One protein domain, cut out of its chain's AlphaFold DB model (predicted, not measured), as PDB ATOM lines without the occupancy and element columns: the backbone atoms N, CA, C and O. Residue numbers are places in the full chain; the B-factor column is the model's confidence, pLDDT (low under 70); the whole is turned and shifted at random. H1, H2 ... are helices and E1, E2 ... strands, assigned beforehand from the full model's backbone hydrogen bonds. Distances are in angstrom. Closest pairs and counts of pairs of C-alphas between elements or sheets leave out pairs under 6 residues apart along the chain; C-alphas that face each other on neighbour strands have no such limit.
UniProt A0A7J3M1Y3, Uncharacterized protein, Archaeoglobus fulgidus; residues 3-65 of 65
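Overview. This is residues 3 to 65 of the 65 residues of an uncharacterized protein of Archaeoglobus fulgidus (UniProt A0A7J3M1Y3). A small sheet of four strands, E1, E3, E2 and E4, is curled like part of a barrel, and the short helices H1 and H2 sit near opposite ends of the body. The long strand E3 bends partway along and joins the two parts of this curl, with E2 beside its first part and E1 beside its second, while residues 42 to 43 of the link from E3 to H2 pair with E1. The printed part has 63 residues, with two named helices and four named strands in the order E1, H1, E2, E3, H2, E4. The sheet runs E1, E3, E2, E4 and is mixed, and the class is mixed, helices and strands. The whole is compact and rounded, with a radius of gyration of the C-alphas of 10.5 A and spans of 26 by 22 by 16 A.

Along the chain. E1 is residues 3 to 6, beginning at C-alpha 3 at (217.514, 162.673, 232.996) and measuring 9.9 A from first to last C-alpha. H1 follows at once as residues 7 to 12, 8.5 A long. E2 is residues 20 to 24, 13.0 A long. E3, the longest strand, is residues 28 to 36; it runs 21.1 A from C-alpha 28 at (219.237, 153.535, 224.076) to C-alpha 36 and bends by 67 degrees at residue 32. H2 is residues 46 to 51, 8.6 A long. E4 is residues 61 to 64, 10.3 A long, and ends at C-alpha 64 at (212.083, 151.799, 233.764).

Arrangement. The sheet is strongly twisted, its C-alphas lying up to 6.9 A off their best plane. From edge to edge its strands' lines turn by 96 degrees, and the way across it turns by 139 degrees. E1 is an edge strand, and its neighbour E3 is parallel to it, at 49 degrees between their directions; N 3 and O 32 are 2.8 A apart and N 34 and O 3 are 2.9 A apart, within hydrogen-bond range. The pairing of E3 is staggered: residues 33 to 36 pair with E1 and residues 28 to 32 with E2. E2 and E3 form a hairpin, antiparallel at 121 degrees, with N 23 and O 29 at 2.9 A. E2 and the other edge strand, E4, are antiparallel at 156 degrees, with N 22 and O 63 at 2.8 A. E1 and E4 are apart. Residues 4 to 5 of E1 also pair, antiparallel, with residues 42 to 43. H1 is on the sheet, at a height over the sheet of 6.0 A. It only just lies over E1, with 3 of its 6 C-alphas falling on that strand, and it runs across the strands, at 74 degrees to E1 on the local plane. The closest C-alphas of H1 and E3 are those of Glu 7 and Pro 35, 6.3 A apart. H2 only grazes the sheet, with its residues 48 to 51; its closest C-alpha pair with E3 is that of Val 48 and Val 29, 7.0 A apart. H1 and H2 are apart. In both helices every O i to N i+4 pair is within hydrogen-bond range.

Size, cuts and confidence. The two C-alphas farthest apart are those of Asp 26 and Ser 37, at 27.2 A, and the first and last printed C-alphas, of Ala 3 and Lys 65, are 13.3 A apart. Lys 65 is the chain's last residue. The printed part has no cut. The links E1 to H1 and E2 to E3 are tight, the other three are short, and no link is long. The mean pLDDT of the printed part is 91.2, and no printed residue is under 70.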
ATOM      1  N   ALA A   3     218.712 162.261 233.717       92.44
ATOM      2  CA  ALA A   3     217.514 162.673 232.996       92.44
ATOM      3  C   ALA A   3     216.596 163.373 233.994       92.44
ATOM      4  O   ALA A   3     216.255 162.784 235.022       92.44
ATOM      5  N   MET A   4     216.208 164.615 233.709       93.94
ATOM      6  CA  MET A   4     215.217 165.301 234.534       93.94
ATOM      7  C   MET A   4     213.830 165.006 233.967       93.94
ATOM      8  O   MET A   4     213.568 165.331 232.807       93.94
ATOM      9  N   LEU A   5     212.976 164.364 234.756       93.12
ATOM     10  CA  LEU A   5     211.637 163.936 234.357       93.12
ATOM     11  C   LEU A   5     210.586 164.755 235.104       93.12
ATOM     12  O   LEU A   5     210.709 164.947 236.314       93.12
ATOM     13  N   GLY A   6     209.545 165.202 234.400       93.00
ATOM     14  CA  GLY A   6     208.341 165.724 235.049       93.00
ATOM     15  C   GLY A   6     207.737 164.699 236.016       93.00
ATOM     16  O   GLY A   6     207.790 163.494 235.759       93.00
ATOM     17  N   GLU A   7     207.159 165.160 237.127       90.81
ATOM     18  CA  GLU A   7     206.542 164.273 238.129       90.81
ATOM     19  C   GLU A   7     205.435 163.387 237.533       90.81
ATOM     20  O   GLU A   7     205.280 162.230 237.917       90.81
ATOM     21  N   ASP A   8     204.687 163.900 236.558       91.00
ATOM     22  CA  ASP A   8     203.676 163.160 235.803       91.00
ATOM     23  C   ASP A   8     204.283 161.972 235.046       91.00
ATOM     24  O   ASP A   8     203.783 160.848 235.140       91.00
ATOM     25  N   VAL A   9     205.409 162.200 234.363       90.19
ATOM     26  CA  VAL A   9     206.154 161.154 233.662       90.19
ATOM     27  C   VAL A   9     206.662 160.135 234.673       90.19
ATOM     28  O   VAL A   9     206.395 158.948 234.504       90.19
ATOM     29  N   MET A  10     207.306 160.583 235.756       91.56
ATOM     30  CA  MET A  10     207.833 159.702 236.806       91.56
ATOM     31  C   MET A  10     206.754 158.790 237.399       91.56
ATOM     32  O   MET A  10     206.953 157.578 237.505       91.56
ATOM     33  N   ASN A  11     205.588 159.356 237.713       92.00
ATOM     34  CA  ASN A  11     204.443 158.621 238.241       92.00
ATOM     35  C   ASN A  11     203.876 157.626 237.218       92.00
ATOM     36  O   ASN A  11     203.538 156.499 237.585       92.00
ATOM     37  N   SER A  12     203.815 158.005 235.936       91.62
ATOM     38  CA  SER A  12     203.302 157.134 234.870       91.62
ATOM     39  C   SER A  12     204.152 155.874 234.677       91.62
ATOM     40  O   SER A  12     203.605 154.782 234.510       91.62
ATOM     41  N   ILE A  13     205.481 155.999 234.792       91.25
ATOM     42  CA  ILE A  13     206.429 154.884 234.633       91.25
ATOM     43  C   ILE A  13     206.885 154.276 235.970       91.25
ATOM     44  O   ILE A  13     207.723 153.373 235.983       91.25
ATOM     45  N   LYS A  14     206.317 154.734 237.095       93.69
ATOM     46  CA  LYS A  14     206.592 154.250 238.461       93.69
ATOM     47  C   LYS A  14     208.089 154.243 238.809       93.69
ATOM     48  O   LYS A  14     208.639 153.227 239.261       93.69
ATOM     49  N   VAL A  15     208.744 155.379 238.582       93.50
ATOM     50  CA  VAL A  15     210.140 155.622 238.976       93.50
ATOM     51  C   VAL A  15     210.227 156.735 240.007       93.50
ATOM     52  O   VAL A  15     209.425 157.666 240.000       93.50
ATOM     53  N   SER A  16     211.231 156.640 240.867       94.12
ATOM     54  CA  SER A  16     211.535 157.634 241.893       94.12
ATOM     55  C   SER A  16     212.817 158.394 241.563       94.12
ATOM     56  O   SER A  16     213.595 158.003 240.692       94.12
ATOM     57  N   GLU A  17     213.064 159.497 242.271       93.81
ATOM     58  CA  GLU A  17     214.367 160.161 242.221       93.81
ATOM     59  C   GLU A  17     215.488 159.162 242.550       93.81
ATOM     60  O   GLU A  17     215.393 158.391 243.505       93.81
ATOM     61  N   GLY A  18     216.553 159.172 241.747       94.12
ATOM     62  CA  GLY A  18     217.691 158.271 241.912       94.12
ATOM     63  C   GLY A  18     217.565 156.927 241.190       94.12
ATOM     64  O   GLY A  18     218.594 156.270 241.008       94.12
ATOM     65  N   ASP A  19     216.374 156.552 240.712       95.12
ATOM     66  CA  ASP A  19     216.197 155.375 239.854       95.12
ATOM     67  C   ASP A  19     216.916 155.552 238.510       95.12
ATOM     68  O   ASP A  19     217.297 156.654 238.110       95.12
ATOM     69  N   TYR A  20     217.088 154.448 237.784       94.44
ATOM     70  CA  TYR A  20     217.601 154.467 236.419       94.44
ATOM     71  C   TYR A  20     216.481 154.219 235.413       94.44
ATOM     72  O   TYR A  20     215.683 153.292 235.558       94.44
ATOM     73  N   VAL A  21     216.478 155.023 234.356       94.81
ATOM     74  CA  VAL A  21     215.592 154.879 233.200       94.81
ATOM     75  C   VAL A  21     216.403 154.675 231.935       94.81
ATOM     76  O   VAL A  21     217.544 155.133 231.824       94.81
ATOM     77  N   VAL A  22     215.789 154.004 230.973       94.94
ATOM     78  CA  VAL A  22     216.279 153.901 229.605       94.94
ATOM     79  C   VAL A  22     215.548 154.944 228.777       94.94
ATOM     80  O   VAL A  22     214.323 154.906 228.690       94.94
ATOM     81  N   VAL A  23     216.292 155.872 228.181       93.56
ATOM     82  CA  VAL A  23     215.769 156.798 227.169       93.56
ATOM     83  C   VAL A  23     216.155 156.247 225.805       93.56
ATOM     84  O   VAL A  23     217.348 156.055 225.545       93.56
ATOM     85  N   GLN A  24     215.163 155.981 224.956       92.62
ATOM     86  CA  GLN A  24     215.381 155.351 223.659       92.62
ATOM     87  C   GLN A  24     214.628 156.019 222.508       92.62
ATOM     88  O   GLN A  24     213.512 156.520 222.656       92.62
ATOM     89  N   LYS A  25     215.288 156.004 221.348       90.94
ATOM     90  CA  LYS A  25     214.705 156.313 220.039       90.94
ATOM     91  C   LYS A  25     215.397 155.471 218.961       90.94
ATOM     92  O   LYS A  25     214.995 154.335 218.754       90.94
ATOM     93  N   ASP A  26     216.488 155.962 218.370       92.00
ATOM     94  CA  ASP A  26     217.308 155.175 217.427       92.00
ATOM     95  C   ASP A  26     218.390 154.360 218.159       92.00
ATOM     96  O   ASP A  26     218.947 153.388 217.656       92.00
ATOM     97  N   SER A  27     218.719 154.780 219.378       93.38
ATOM     98  CA  SER A  27     219.612 154.099 220.313       93.38
ATOM     99  C   SER A  27     219.083 154.271 221.731       93.38
ATOM    100  O   SER A  27     218.194 155.088 221.965       93.38
ATOM    101  N   ALA A  28     219.641 153.516 222.676       92.81
ATOM    102  CA  ALA A  28     219.237 153.535 224.076       92.81
ATOM    103  C   ALA A  28     220.360 154.052 224.987       92.81
ATOM    104  O   ALA A  28     221.540 153.723 224.810       92.81
ATOM    105  N   VAL A  29     219.993 154.856 225.987       94.81
ATOM    106  CA  VAL A  29     220.913 155.368 227.010       94.81
ATOM    107  C   VAL A  29     220.285 155.242 228.390       94.81
ATOM    108  O   VAL A  29     219.154 155.663 228.611       94.81
ATOM    109  N   ASN A  30     221.061 154.711 229.335       94.81
ATOM    110  CA  ASN A  30     220.664 154.630 230.734       94.81
ATOM    111  C   ASN A  30     221.019 155.935 231.447       94.81
ATOM    112  O   ASN A  30     222.182 156.347 231.437       94.81
ATOM    113  N   LEU A  31     220.040 156.553 232.095       94.69
ATOM    114  CA  LEU A  31     220.205 157.802 232.830       94.69
ATOM    115  C   LEU A  31     219.592 157.686 234.218       94.69
ATOM    116  O   LEU A  31     218.590 157.001 234.407       94.69
ATOM    117  N   ARG A  32     220.199 158.372 235.187       96.06
ATOM    118  CA  ARG A  32     219.641 158.481 236.535       96.06
ATOM    119  C   ARG A  32     218.553 159.553 236.563       96.06
ATOM    120  O   ARG A  32     218.764 160.641 236.033       96.06
ATOM    121  N   VAL A  33     217.428 159.271 237.199       95.00
ATOM    122  CA  VAL A  33     216.283 160.176 237.283       95.00
ATOM    123  C   VAL A  33     216.529 161.273 238.311       95.00
ATOM    124  O   VAL A  33     216.946 160.998 239.439       95.00
ATOM    125  N   LEU A  34     216.226 162.506 237.917       94.75
ATOM    126  CA  LEU A  34     216.000 163.638 238.808       94.75
ATOM    127  C   LEU A  34     214.601 164.218 238.551       94.75
ATOM    128  O   LEU A  34     214.165 164.238 237.398       94.75
ATOM    129  N   PRO A  35     213.904 164.718 239.579       92.31
ATOM    130  CA  PRO A  35     212.617 165.368 239.388       92.31
ATOM    131  C   PRO A  35     212.775 166.708 238.659       92.31
ATOM    132  O   PRO A  35     213.738 167.454 238.860       92.31
ATOM    133  N   TYR A  36     211.803 167.024 237.808       91.00
ATOM    134  CA  TYR A  36     211.667 168.304 237.129       91.00
ATOM    135  C   TYR A  36     210.283 168.890 237.383       91.00
ATOM    136  O   TYR A  36     209.272 168.199 237.310       91.00
ATOM    137  N   SER A  37     210.229 170.194 237.649       83.69
ATOM    138  CA  SER A  37     208.989 170.865 238.051       83.69
ATOM    139  C   SER A  37     207.999 171.101 236.910       83.69
ATOM    140  O   SER A  37     206.844 171.419 237.185       83.69
ATOM    141  N   LYS A  38     208.410 170.983 235.637       84.88
ATOM    142  CA  LYS A  38     207.475 171.134 234.513       84.88
ATOM    143  C   LYS A  38     206.966 169.772 234.040       84.88
ATOM    144  O   LYS A  38     207.790 168.935 233.664       84.88
ATOM    145  N   PRO A  39     205.638 169.579 233.986       82.62
ATOM    146  CA  PRO A  39     205.053 168.339 233.503       82.62
ATOM    147  C   PRO A  39     205.224 168.179 231.989       82.62
ATOM    148  O   PRO A  39     205.369 169.168 231.263       82.62
ATOM    149  N   GLY A  40     205.194 166.935 231.511       79.31
ATOM    150  CA  GLY A  40     205.213 166.596 230.085       79.31
ATOM    151  C   GLY A  40     206.547 166.812 229.364       79.31
ATOM    152  O   GLY A  40     206.622 166.597 228.156       79.31
ATOM    153  N   PHE A  41     207.605 167.219 230.073       82.81
ATOM    154  CA  PHE A  41     208.936 167.399 229.500       82.81
ATOM    155  C   PHE A  41     209.967 166.485 230.146       82.81
ATOM    156  O   PHE A  41     209.926 166.177 231.338       82.81
ATOM    157  N   ILE A  42     210.941 166.111 229.323       88.06
ATOM    158  CA  ILE A  42     212.124 165.371 229.727       88.06
ATOM    159  C   ILE A  42     213.332 166.194 229.301       88.06
ATOM    160  O   ILE A  42     213.452 166.582 228.137       88.06
ATOM    161  N   ILE A  43     214.230 166.469 230.242       91.44
ATOM    162  CA  ILE A  43     215.493 167.151 229.965       91.44
ATOM    163  C   ILE A  43     216.608 166.117 229.996       91.44
ATOM    164  O   ILE A  43     216.833 165.451 231.008       91.44
ATOM    165  N   ILE A  44     217.324 166.016 228.879       93.31
ATOM    166  CA  ILE A  44     218.491 165.151 228.713       93.31
ATOM    167  C   ILE A  44     219.714 165.972 228.284       93.31
ATOM    168  O   ILE A  44     219.559 167.012 227.638       93.31
ATOM    169  N   PRO A  45     220.936 165.508 228.592       94.12
ATOM    170  CA  PRO A  45     222.158 166.112 228.074       94.12
ATOM    171  C   PRO A  45     222.208 166.116 226.540       94.12
ATOM    172  O   PRO A  45     221.737 165.181 225.887       94.12
ATOM    173  N   SER A  46     222.870 167.120 225.957       93.50
ATOM    174  CA  SER A  46     223.019 167.254 224.498       93.50
ATOM    175  C   SER A  46     223.636 166.017 223.841       93.50
ATOM    176  O   SER A  46     223.175 165.596 222.784       93.50
ATOM    177  N   TRP A  47     224.615 165.387 224.500       94.06
ATOM    178  CA  TRP A  47     225.263 164.176 223.992       94.06
ATOM    179  C   TRP A  47     224.302 162.980 223.937       94.06
ATOM    180  O   TRP A  47     224.404 162.152 223.035       94.06
ATOM    181  N   VAL A  48     223.345 162.885 224.873       94.06
ATOM    182  CA  VAL A  48     222.318 161.832 224.860       94.06
ATOM    183  C   VAL A  48     221.409 162.051 223.668       94.06
ATOM    184  O   VAL A  48     221.187 161.116 222.909       94.06
ATOM    185  N   ARG A  49     220.931 163.289 223.481       94.19
ATOM    186  CA  ARG A  49     220.091 163.673 222.341       94.19
ATOM    187  C   ARG A  49     220.755 163.295 221.016       94.19
ATOM    188  O   ARG A  49     220.107 162.696 220.165       94.19
ATOM    189  N   GLU A  50     222.036 163.622 220.863       93.31
ATOM    190  CA  GLU A  50     222.826 163.279 219.674       93.31
ATOM    191  C   GLU A  50     222.976 161.766 219.507       93.31
ATOM    192  O   GLU A  50     222.765 161.247 218.414       93.31
ATOM    193  N   LYS A  51     223.257 161.044 220.597       93.31
ATOM    194  CA  LYS A  51     223.412 159.587 220.579       93.31
ATOM    195  C   LYS A  51     222.127 158.849 220.204       93.31
ATOM    196  O   LYS A  51     222.205 157.848 219.502       93.31
ATOM    197  N   ILE A  52     220.970 159.304 220.681       93.69
ATOM    198  CA  ILE A  52     219.677 158.664 220.390       93.69
ATOM    199  C   ILE A  52     219.033 159.164 219.089       93.69
ATOM    200  O   ILE A  52     217.944 158.705 218.759       93.69
ATOM    201  N   GLY A  53     219.657 160.110 218.374       92.25
ATOM    202  CA  GLY A  53     219.098 160.670 217.137       92.25
ATOM    203  C   GLY A  53     217.830 161.514 217.347       92.25
ATOM    204  O   GLY A  53     216.989 161.635 216.450       92.25
ATOM    205  N   ALA A  54     217.650 162.095 218.538       91.81
ATOM    206  CA  ALA A  54     216.474 162.905 218.856       91.81
ATOM    207  C   ALA A  54     216.651 164.375 218.445       91.81
ATOM    208  O   ALA A  54     217.751 164.932 218.474       91.81
ATOM    209  N   LYS A  55     215.543 165.038 218.111       91.19
ATOM    210  CA  LYS A  55     215.481 166.499 217.942       91.19
ATOM    211  C   LYS A  55     214.860 167.165 219.174       91.19
ATOM    212  O   LYS A  55     214.326 166.510 220.063       91.19
ATOM    213  N   ILE A  56     214.958 168.492 219.254       85.44
ATOM    214  CA  ILE A  56     214.212 169.251 220.269       85.44
ATOM    215  C   ILE A  56     212.715 169.078 219.974       85.44
ATOM    216  O   ILE A  56     212.315 169.222 218.821       85.44
ATOM    217  N   ASN A  57     211.917 168.795 221.009       83.62
ATOM    218  CA  ASN A  57     210.473 168.505 220.933       83.62
ATOM    219  C   ASN A  57     210.105 167.220 220.177       83.62
ATOM    220  O   ASN A  57     208.983 167.080 219.698       83.62
ATOM    221  N   ASP A  58     211.052 166.299 220.047       87.38
ATOM    222  CA  ASP A  58     210.805 164.987 219.470       87.38
ATOM    223  C   ASP A  58     210.180 164.042 220.501       87.38
ATOM    224  O   ASP A  58     210.360 164.216 221.711       87.38
ATOM    225  N   PHE A  59     209.478 163.017 220.025       86.88
ATOM    226  CA  PHE A  59     208.964 161.972 220.902       86.88
ATOM    227  C   PHE A  59     210.075 160.961 221.190       86.88
ATOM    228  O   PHE A  59     210.732 160.458 220.278       86.88
ATOM    229  N   VAL A  60     210.289 160.673 222.473       90.12
ATOM    230  CA  VAL A  60     211.248 159.672 222.953       90.12
ATOM    231  C   VAL A  60     210.529 158.698 223.871       90.12
ATOM    232  O   VAL A  60     209.621 159.086 224.607       90.12
ATOM    233  N   GLU A  61     210.938 157.436 223.840       89.94
ATOM    234  CA  GLU A  61     210.415 156.435 224.758       89.94
ATOM    235  C   GLU A  61     211.279 156.407 226.019       89.94
ATOM    236  O   GLU A  61     212.512 156.388 225.951       89.94
ATOM    237  N   VAL A  62     210.622 156.429 227.179       90.44
ATOM    238  CA  VAL A  62     211.281 156.315 228.477       90.44
ATOM    239  C   VAL A  62     210.674 155.149 229.229       90.44
ATOM    240  O   VAL A  62     209.481 155.143 229.522       90.44
ATOM    241  N   ALA A  63     211.512 154.174 229.555       90.38
ATOM    242  CA  ALA A  63     211.116 152.982 230.281       90.38
ATOM    243  C   ALA A  63     211.957 152.824 231.548       90.38
ATOM    244  O   ALA A  63     213.139 153.183 231.591       90.38
ATOM    245  N   LYS A  64     211.344 152.260 232.591       87.75
ATOM    246  CA  LYS A  64     212.083 151.799 233.764       87.75
ATOM    247  C   LYS A  64     213.005 150.658 233.337       87.75
ATOM    248  O   LYS A  64     212.564 149.763 232.616       87.75
ATOM    249  N   LYS A  65     214.270 150.727 233.755       75.56
ATOM    250  CA  LYS A  65     215.214 149.630 233.543       75.56
ATOM    251  C   LYS A  65     214.825 148.403 234.367       75.56
ATOM    252  O   LYS A  65     214.396 148.593 235.527       75.56
TER     253      LYS A  65